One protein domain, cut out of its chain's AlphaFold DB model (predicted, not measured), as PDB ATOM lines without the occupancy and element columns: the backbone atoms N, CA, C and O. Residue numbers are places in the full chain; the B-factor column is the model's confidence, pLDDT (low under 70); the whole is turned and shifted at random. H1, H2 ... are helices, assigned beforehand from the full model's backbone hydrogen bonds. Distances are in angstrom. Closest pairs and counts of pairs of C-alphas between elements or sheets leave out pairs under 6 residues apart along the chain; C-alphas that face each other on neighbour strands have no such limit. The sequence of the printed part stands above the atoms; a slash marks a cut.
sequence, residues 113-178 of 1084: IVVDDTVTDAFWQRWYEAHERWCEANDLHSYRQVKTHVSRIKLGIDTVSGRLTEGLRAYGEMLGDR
ATOM      1  N   ILE A 113     115.212 120.093 118.617       68.44
ATOM      2  CA  ILE A 113     116.085 121.224 118.253       68.44
ATOM      3  C   ILE A 113     115.246 122.447 117.878       68.44
ATOM      4  O   ILE A 113     114.154 122.296 117.341       68.44
ATOM      5  N   VAL A 114     115.742 123.653 118.164       76.50
ATOM      6  CA  VAL A 114     115.137 124.883 117.634       76.50
ATOM      7  C   VAL A 114     115.896 125.247 116.370       76.50
ATOM      8  O   VAL A 114     117.107 125.452 116.439       76.50
ATOM      9  N   VAL A 115     115.215 125.247 115.227       66.00
ATOM     10  CA  VAL A 115     115.828 125.586 113.940       66.00
ATOM     11  C   VAL A 115     115.812 127.089 113.708       66.00
ATOM     12  O   VAL A 115     114.862 127.777 114.085       66.00
ATOM     13  N   ASP A 116     116.872 127.581 113.078       61.53
ATOM     14  CA  ASP A 116     117.027 128.982 112.711       61.53
ATOM     15  C   ASP A 116     116.566 129.258 111.272       61.53
ATOM     16  O   ASP A 116     116.046 128.395 110.549       61.53
ATOM     17  N   ASP A 117     116.778 130.497 110.846       60.88
ATOM     18  CA  ASP A 117     116.397 130.973 109.529       60.88
ATOM     19  C   ASP A 117     117.096 130.227 108.391       60.88
ATOM     20  O   ASP A 117     116.498 130.098 107.332       60.88
ATOM     21  N   THR A 118     118.270 129.623 108.590       54.03
ATOM     22  CA  THR A 118     118.975 128.896 107.520       54.03
ATOM     23  C   THR A 118     118.206 127.653 107.069       54.03
ATOM     24  O   THR A 118     118.072 127.378 105.873       54.03
ATOM     25  N   VAL A 119     117.628 126.922 108.024       59.81
ATOM     26  CA  VAL A 119     116.846 125.712 107.752       59.81
ATOM     27  C   VAL A 119     115.474 126.075 107.193       59.81
ATOM     28  O   VAL A 119     114.981 125.416 106.272       59.81
ATOM     29  N   THR A 120     114.848 127.109 107.758       71.56
ATOM     30  CA  THR A 120     113.498 127.522 107.361       71.56
ATOM     31  C   THR A 120     113.493 128.226 106.002       71.56
ATOM     32  O   THR A 120     112.636 127.915 105.173       71.56
ATOM     33  N   ASP A 121     114.483 129.078 105.719       73.56
ATOM     34  CA  ASP A 121     114.634 129.782 104.444       73.56
ATOM     35  C   ASP A 121     114.858 128.795 103.304       73.56
ATOM     36  O   ASP A 121     114.149 128.860 102.305       73.56
ATOM     37  N   ALA A 122     115.754 127.817 103.469       65.38
ATOM     38  CA  ALA A 122     116.016 126.828 102.427       65.38
ATOM     39  C   ALA A 122     114.764 126.011 102.056       65.38
ATOM     40  O   ALA A 122     114.583 125.634 100.898       65.38
ATOM     41  N   PHE A 123     113.889 125.715 103.025       81.19
ATOM     42  CA  PHE A 123     112.614 125.053 102.745       81.19
ATOM     43  C   PHE A 123     111.659 125.976 101.981       81.19
ATOM     44  O   PHE A 123     111.169 125.602 100.915       81.19
ATOM     45  N   TRP A 124     111.405 127.176 102.512       85.56
ATOM     46  CA  TRP A 124     110.429 128.099 101.930       85.56
ATOM     47  C   TRP A 124     110.879 128.668 100.587       85.56
ATOM     48  O   TRP A 124     110.030 128.938  99.743       85.56
ATOM     49  N   GLN A 125     112.185 128.777 100.349       78.25
ATOM     50  CA  GLN A 125     112.750 129.115  99.049       78.25
ATOM     51  C   GLN A 125     112.436 128.035  98.009       78.25
ATOM     52  O   GLN A 125     111.816 128.347  96.997       78.25
ATOM     53  N   ARG A 126     112.757 126.760  98.281       76.12
ATOM     54  CA  ARG A 126     112.417 125.655  97.362       76.12
ATOM     55  C   ARG A 126     110.912 125.544  97.128       76.12
ATOM     56  O   ARG A 126     110.472 125.283  96.012       76.12
ATOM     57  N   TRP A 127     110.115 125.735  98.182       88.44
ATOM     58  CA  TRP A 127     108.661 125.722  98.062       88.44
ATOM     59  C   TRP A 127     108.162 126.875  97.182       88.44
ATOM     60  O   TRP A 127     107.327 126.630  96.313       88.44
ATOM     61  N   TYR A 128     108.690 128.091  97.369       87.62
ATOM     62  CA  TYR A 128     108.376 129.263  96.550       87.62
ATOM     63  C   TYR A 128     108.733 129.029  95.081       87.62
ATOM     64  O   TYR A 128     107.868 129.188  94.231       87.62
ATOM     65  N   GLU A 129     109.951 128.575  94.784       83.31
ATOM     66  CA  GLU A 129     110.415 128.297  93.416       83.31
ATOM     67  C   GLU A 129     109.529 127.247  92.719       83.31
ATOM     68  O   GLU A 129     109.126 127.420  91.570       83.31
ATOM     69  N   ALA A 130     109.123 126.193  93.434       84.62
ATOM     70  CA  ALA A 130     108.204 125.180  92.909       84.62
ATOM     71  C   ALA A 130     106.763 125.695  92.688       84.62
ATOM     72  O   ALA A 130     105.982 125.070  91.964       84.62
ATOM     73  N   HIS A 131     106.393 126.818  93.310       88.38
ATOM     74  CA  HIS A 131     105.036 127.369  93.324       88.38
ATOM     75  C   HIS A 131     104.977 128.841  92.893       88.38
ATOM     76  O   HIS A 131     103.995 129.518  93.200       88.38
ATOM     77  N   GLU A 132     105.982 129.329  92.161       86.69
ATOM     78  CA  GLU A 132     106.190 130.753  91.868       86.69
ATOM     79  C   GLU A 132     104.939 131.401  91.263       86.69
ATOM     80  O   GLU A 132     104.396 132.349  91.822       86.69
ATOM     81  N   ARG A 133     104.360 130.781  90.225       84.94
ATOM     82  CA  ARG A 133     103.122 131.257  89.574       84.94
ATOM     83  C   ARG A 133     101.936 131.399  90.529       84.94
ATOM     84  O   ARG A 133     101.089 132.267  90.346       84.94
ATOM     85  N   TRP A 134     101.814 130.498  91.506       89.75
ATOM     86  CA  TRP A 134     100.750 130.592  92.507       89.75
ATOM     87  C   TRP A 134     101.053 131.707  93.510       89.75
ATOM     88  O   TRP A 134     100.133 132.423  93.898       89.75
ATOM     89  N   CYS A 135     102.318 131.876  93.899       86.94
ATOM     90  CA  CYS A 135     102.750 132.933  94.809       86.94
ATOM     91  C   CYS A 135     102.515 134.322  94.195       86.94
ATOM     92  O   CYS A 135     101.843 135.142  94.818       86.94
ATOM     93  N   GLU A 136     102.935 134.546  92.947       85.00
ATOM     94  CA  GLU A 136     102.706 135.798  92.209       85.00
ATOM     95  C   GLU A 136     101.212 136.132  92.097       85.00
ATOM     96  O   GLU A 136     100.793 137.257  92.366       85.00
ATOM     97  N   ALA A 137     100.376 135.133  91.784       86.00
ATOM     98  CA  ALA A 137      98.924 135.300  91.705       86.00
ATOM     99  C   ALA A 137      98.263 135.656  93.055       86.00
ATOM    100  O   ALA A 137      97.115 136.098  93.071       86.00
ATOM    101  N   ASN A 138      98.966 135.456  94.175       83.62
ATOM    102  CA  ASN A 138      98.515 135.781  95.530       83.62
ATOM    103  C   ASN A 138      99.339 136.917  96.169       83.62
ATOM    104  O   ASN A 138      99.329 137.053  97.390       83.62
ATOM    105  N   ASP A 139     100.026 137.734  95.361       81.62
ATOM    106  CA  ASP A 139     100.819 138.894  95.804       81.62
ATOM    107  C   ASP A 139     101.992 138.537  96.745       81.62
ATOM    108  O   ASP A 139     102.401 139.307  97.616       81.62
ATOM    109  N   LEU A 140     102.547 137.334  96.571       85.19
ATOM    110  CA  LEU A 140     103.747 136.846  97.248       85.19
ATOM    111  C   LEU A 140     104.873 136.758  96.210       85.19
ATOM    112  O   LEU A 140     105.000 135.762  95.512       85.19
ATOM    113  N   HIS A 141     105.704 137.793  96.120       80.88
ATOM    114  CA  HIS A 141     106.770 137.960  95.114       80.88
ATOM    115  C   HIS A 141     108.157 137.524  95.611       80.88
ATOM    116  O   HIS A 141     109.181 137.818  94.998       80.88
ATOM    117  N   SER A 142     108.230 136.906  96.791       82.88
ATOM    118  CA  SER A 142     109.473 136.352  97.335       82.88
ATOM    119  C   SER A 142     109.207 135.304  98.410       82.88
ATOM    120  O   SER A 142     108.227 135.386  99.157       82.88
ATOM    121  N   TYR A 143     110.154 134.381  98.591       83.00
ATOM    122  CA  TYR A 143     110.098 133.395  99.672       83.00
ATOM    123  C   TYR A 143     110.036 134.042 101.074       83.00
ATOM    124  O   TYR A 143     109.399 133.511 101.982       83.00
ATOM    125  N   ARG A 144     110.641 135.228 101.265       80.69
ATOM    126  CA  ARG A 144     110.589 135.966 102.543       80.69
ATOM    127  C   ARG A 144     109.183 136.463 102.867       80.69
ATOM    128  O   ARG A 144     108.776 136.441 104.030       80.69
ATOM    129  N   GLN A 145     108.426 136.890 101.853       81.75
ATOM    130  CA  GLN A 145     107.016 137.253 102.022       81.75
ATOM    131  C   GLN A 145     106.173 136.022 102.367       81.75
ATOM    132  O   GLN A 145     105.359 136.096 103.287       81.75
ATOM    133  N   VAL A 146     106.433 134.876 101.721       86.00
ATOM    134  CA  VAL A 146     105.801 133.592 102.076       86.00
ATOM    135  C   VAL A 146     106.055 133.254 103.546       86.00
ATOM    136  O   VAL A 146     105.104 133.039 104.294       86.00
ATOM    137  N   LYS A 147     107.316 133.281 103.993       87.25
ATOM    138  CA  LYS A 147     107.703 132.999 105.386       87.25
ATOM    139  C   LYS A 147     107.038 133.951 106.383       87.25
ATOM    140  O   LYS A 147     106.502 133.514 107.399       87.25
ATOM    141  N   THR A 148     107.019 135.248 106.073       83.75
ATOM    142  CA  THR A 148     106.341 136.255 106.907       83.75
ATOM    143  C   THR A 148     104.855 135.932 107.051       83.75
ATOM    144  O   THR A 148     104.301 135.998 108.148       83.75
ATOM    145  N   HIS A 149     104.198 135.544 105.959       85.81
ATOM    146  CA  HIS A 149     102.789 135.170 105.981       85.81
ATOM    147  C   HIS A 149     102.545 133.851 106.736       85.81
ATOM    148  O   HIS A 149     101.616 133.762 107.535       85.81
ATOM    149  N   VAL A 150     103.425 132.860 106.575       88.88
ATOM    150  CA  VAL A 150     103.424 131.595 107.332       88.88
ATOM    151  C   VAL A 150     103.509 131.837 108.838       88.88
ATOM    152  O   VAL A 150     102.689 131.301 109.586       88.88
ATOM    153  N   SER A 151     104.441 132.681 109.282       87.12
ATOM    154  CA  SER A 151     104.579 133.050 110.694       87.12
ATOM    155  C   SER A 151     103.298 133.697 111.227       87.12
ATOM    156  O   SER A 151     102.730 133.282 112.237       87.12
ATOM    157  N   ARG A 152     102.723 134.639 110.469       86.06
ATOM    158  CA  ARG A 152     101.448 135.280 110.822       86.06
ATOM    159  C   ARG A 152     100.291 134.285 110.917       86.06
ATOM    160  O   ARG A 152      99.451 134.419 111.808       86.06
ATOM    161  N   ILE A 153     100.242 133.276 110.053       88.56
ATOM    162  CA  ILE A 153      99.259 132.189 110.150       88.56
ATOM    163  C   ILE A 153      99.461 131.400 111.452       88.56
ATOM    164  O   ILE A 153      98.498 131.208 112.197       88.56
ATOM    165  N   LYS A 154     100.698 130.982 111.767       89.44
ATOM    166  CA  LYS A 154     101.018 130.259 113.014       89.44
ATOM    167  C   LYS A 154     100.593 131.051 114.256       89.44
ATOM    168  O   LYS A 154      99.961 130.503 115.165       89.44
ATOM    169  N   LEU A 155     100.846 132.359 114.246       87.62
ATOM    170  CA  LEU A 155     100.487 133.286 115.322       87.62
ATOM    171  C   LEU A 155      98.989 133.663 115.353       87.62
ATOM    172  O   LEU A 155      98.569 134.492 116.163       87.62
ATOM    173  N   GLY A 156      98.156 133.061 114.495       83.31
ATOM    174  CA  GLY A 156      96.707 133.290 114.456       83.31
ATOM    175  C   GLY A 156      96.317 134.700 113.999       83.31
ATOM    176  O   GLY A 156      95.264 135.212 114.382       83.31
ATOM    177  N   ILE A 157      97.189 135.356 113.232       83.94
ATOM    178  CA  ILE A 157      97.018 136.718 112.716       83.94
ATOM    179  C   ILE A 157      96.306 136.685 111.366       83.94
ATOM    180  O   ILE A 157      95.406 137.499 111.151       83.94
ATOM    181  N   ASP A 158      96.704 135.745 110.507       82.75
ATOM    182  CA  ASP A 158      96.144 135.512 109.178       82.75
ATOM    183  C   ASP A 158      95.535 134.099 109.107       82.75
ATOM    184  O   ASP A 158      95.861 133.217 109.904       82.75
ATOM    185  N   THR A 159      94.633 133.865 108.153       79.94
ATOM    186  CA  THR A 159      94.012 132.552 107.918       79.94
ATOM    187  C   THR A 159      94.680 131.834 106.752       79.94
ATOM    188  O   THR A 159      94.898 132.442 105.707       79.94
ATOM    189  N   VAL A 160      94.934 130.530 106.889       77.31
ATOM    190  CA  VAL A 160      95.469 129.712 105.792       77.31
ATOM    191  C   VAL A 160      94.377 129.372 104.774       77.31
ATOM    192  O   VAL A 160      93.264 129.001 105.148       77.31
ATOM    193  N   SER A 161      94.690 129.466 103.480       73.19
ATOM    194  CA  SER A 161      93.836 128.939 102.413       73.19
ATOM    195  C   SER A 161      94.667 128.373 101.257       73.19
ATOM    196  O   SER A 161      95.821 128.752 101.051       73.19
ATOM    197  N   GLY A 162      94.088 127.428 100.513       79.44
ATOM    198  CA  GLY A 162      94.702 126.866  99.308       79.44
ATOM    199  C   GLY A 162      96.042 126.160  99.555       79.44
ATOM    200  O   GLY A 162      96.227 125.496 100.581       79.44
ATOM    201  N   ARG A 163      96.974 126.315  98.603       83.06
ATOM    202  CA  ARG A 163      98.263 125.595  98.551       83.06
ATOM    203  C   ARG A 163      99.180 125.843  99.748       83.06
ATOM    204  O   ARG A 163      99.957 124.962 100.098       83.06
ATOM    205  N   LEU A 164      99.074 126.987 100.428       86.56
ATOM    206  CA  LEU A 164      99.861 127.243 101.643       86.56
ATOM    207  C   LEU A 164      99.574 126.238 102.763       86.56
ATOM    208  O   LEU A 164     100.451 125.967 103.576       86.56
ATOM    209  N   THR A 165      98.378 125.644 102.788       87.56
ATOM    210  CA  THR A 165      98.037 124.576 103.745       87.56
ATOM    211  C   THR A 165      98.893 123.334 103.518       87.56
ATOM    212  O   THR A 165      99.337 122.696 104.470       87.56
ATOM    213  N   GLU A 166      99.133 122.991 102.252       87.56
ATOM    214  CA  GLU A 166      99.981 121.862 101.863       87.56
ATOM    215  C   GLU A 166     101.445 122.164 102.187       87.56
ATOM    216  O   GLU A 166     102.114 121.324 102.781       87.56
ATOM    217  N   GLY A 167     101.904 123.389 101.902       90.62
ATOM    218  CA  GLY A 167     103.239 123.857 102.284       90.62
ATOM    219  C   GLY A 167     103.480 123.810 103.794       90.62
ATOM    220  O   GLY A 167     104.486 123.266 104.232       90.62
ATOM    221  N   LEU A 168     102.533 124.302 104.601       91.12
ATOM    222  CA  LEU A 168     102.596 124.246 106.067       91.12
ATOM    223  C   LEU A 168     102.613 122.812 106.605       91.12
ATOM    224  O   LEU A 168     103.317 122.539 107.574       91.12
ATOM    225  N   ARG A 169     101.857 121.897 105.985       90.81
ATOM    226  CA  ARG A 169     101.871 120.476 106.355       90.81
ATOM    227  C   ARG A 169     103.233 119.851 106.064       90.81
ATOM    228  O   ARG A 169     103.835 119.309 106.980       90.81
ATOM    229  N   ALA A 170     103.734 119.998 104.837       88.12
ATOM    230  CA  ALA A 170     105.041 119.478 104.438       88.12
ATOM    231  C   ALA A 170     106.181 120.084 105.277       88.12
ATOM    232  O   ALA A 170     107.133 119.400 105.641       88.12
ATOM    233  N   TYR A 171     106.066 121.366 105.629       91.94
ATOM    234  CA  TYR A 171     107.002 122.038 106.523       91.94
ATOM    235  C   TYR A 171     106.980 121.432 107.931       91.94
ATOM    236  O   TYR A 171     108.032 121.136 108.494       91.94
ATOM    237  N   GLY A 172     105.785 121.198 108.484       88.94
ATOM    238  CA  GLY A 172     105.610 120.542 109.778       88.94
ATOM    239  C   GLY A 172     106.106 119.093 109.796       88.94
ATOM    240  O   GLY A 172     106.711 118.685 110.780       88.94
ATOM    241  N   GLU A 173     105.902 118.337 108.713       86.38
ATOM    242  CA  GLU A 173     106.442 116.979 108.534       86.38
ATOM    243  C   GLU A 173     107.974 117.000 108.513       86.38
ATOM    244  O   GLU A 173     108.601 116.311 109.310       86.38
ATOM    245  N   MET A 174     108.585 117.886 107.716       85.88
ATOM    246  CA  MET A 174     110.043 118.059 107.675       85.88
ATOM    247  C   MET A 174     110.632 118.405 109.054       85.88
ATOM    248  O   MET A 174     111.704 117.914 109.414       85.88
ATOM    249  N   LEU A 175     109.970 119.278 109.821       82.06
ATOM    250  CA  LEU A 175     110.388 119.585 111.190       82.06
ATOM    251  C   LEU A 175     110.209 118.373 112.112       82.06
ATOM    252  O   LEU A 175     111.121 118.048 112.870       82.06
ATOM    253  N   GLY A 176     109.080 117.670 112.006       79.44
ATOM    254  CA  GLY A 176     108.783 116.458 112.768       79.44
ATOM    255  C   GLY A 176     109.819 115.353 112.562       79.44
ATOM    256  O   GLY A 176     110.361 114.848 113.545       79.44
ATOM    257  N   ASP A 177     110.167 115.051 111.310       72.25
ATOM    258  CA  ASP A 177     111.163 114.036 110.936       72.25
ATOM    259  C   ASP A 177     112.555 114.339 111.509       72.25
ATOM    260  O   ASP A 177     113.348 113.440 111.784       72.25
ATOM    261  N   ARG A 178     112.858 115.623 111.724       70.31
ATOM    262  CA  ARG A 178     114.123 116.092 112.306       70.31
ATOM    263  C   ARG A 178     114.082 116.233 113.824       70.31
ATOM    264  O   ARG A 178     115.079 116.655 114.410       70.31
TER     265      ARG A 178
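AT A GLANCE: This is residues 113 to 178 of the 1084 residues of a protein of Salinibacter ruber (strain DSM 13855 / M31) (UniProt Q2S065). Two long helices, H1 and H4, run opposite ways near each other, and H3 stands crosswise to both, starting against H1; the short H2 turns off at the end of H1. The printed part has 66 residues, with helices H1, H2, H3, H4 in that order and no named strand: all helix. It is compact, radius of gyration of the C-alphas 11.4 A, spanning 34 by 25 by 17 A.

HOW THE PARTS SIT: H1, residues 117 to 130, touches H3, residues 143 to 154, through 143 to 147 alone; their closest C-alphas, Gln 125 and Tyr 143, are 5.1 A apart, and the tilt of 71 degrees is only just about perpendicular. H4, residues 164 to 177, is close to but not clearly touching H1, closest C-alphas Trp 127 and Gly 167, 7.1 A, at a steep tilt of 43 degrees, opposite ways. H4 is apart from H2, residues 132 to 137. In H1, H2, H3 and H4 every O i to N i+4 pair is within hydrogen-bond range.

IN THESE COORDINATES: H1 measures 19.4 A from C-alpha 117 at (116.397, 130.973, 109.529), H2 8.6 A, H3 16.4 A, and H4 19.7 A to C-alpha 177 at (111.163, 114.036, 110.936).

THE WHOLE: The printed part has no cut and no long link. Residues 113, 115 to 119 and 122 have pLDDT under 70.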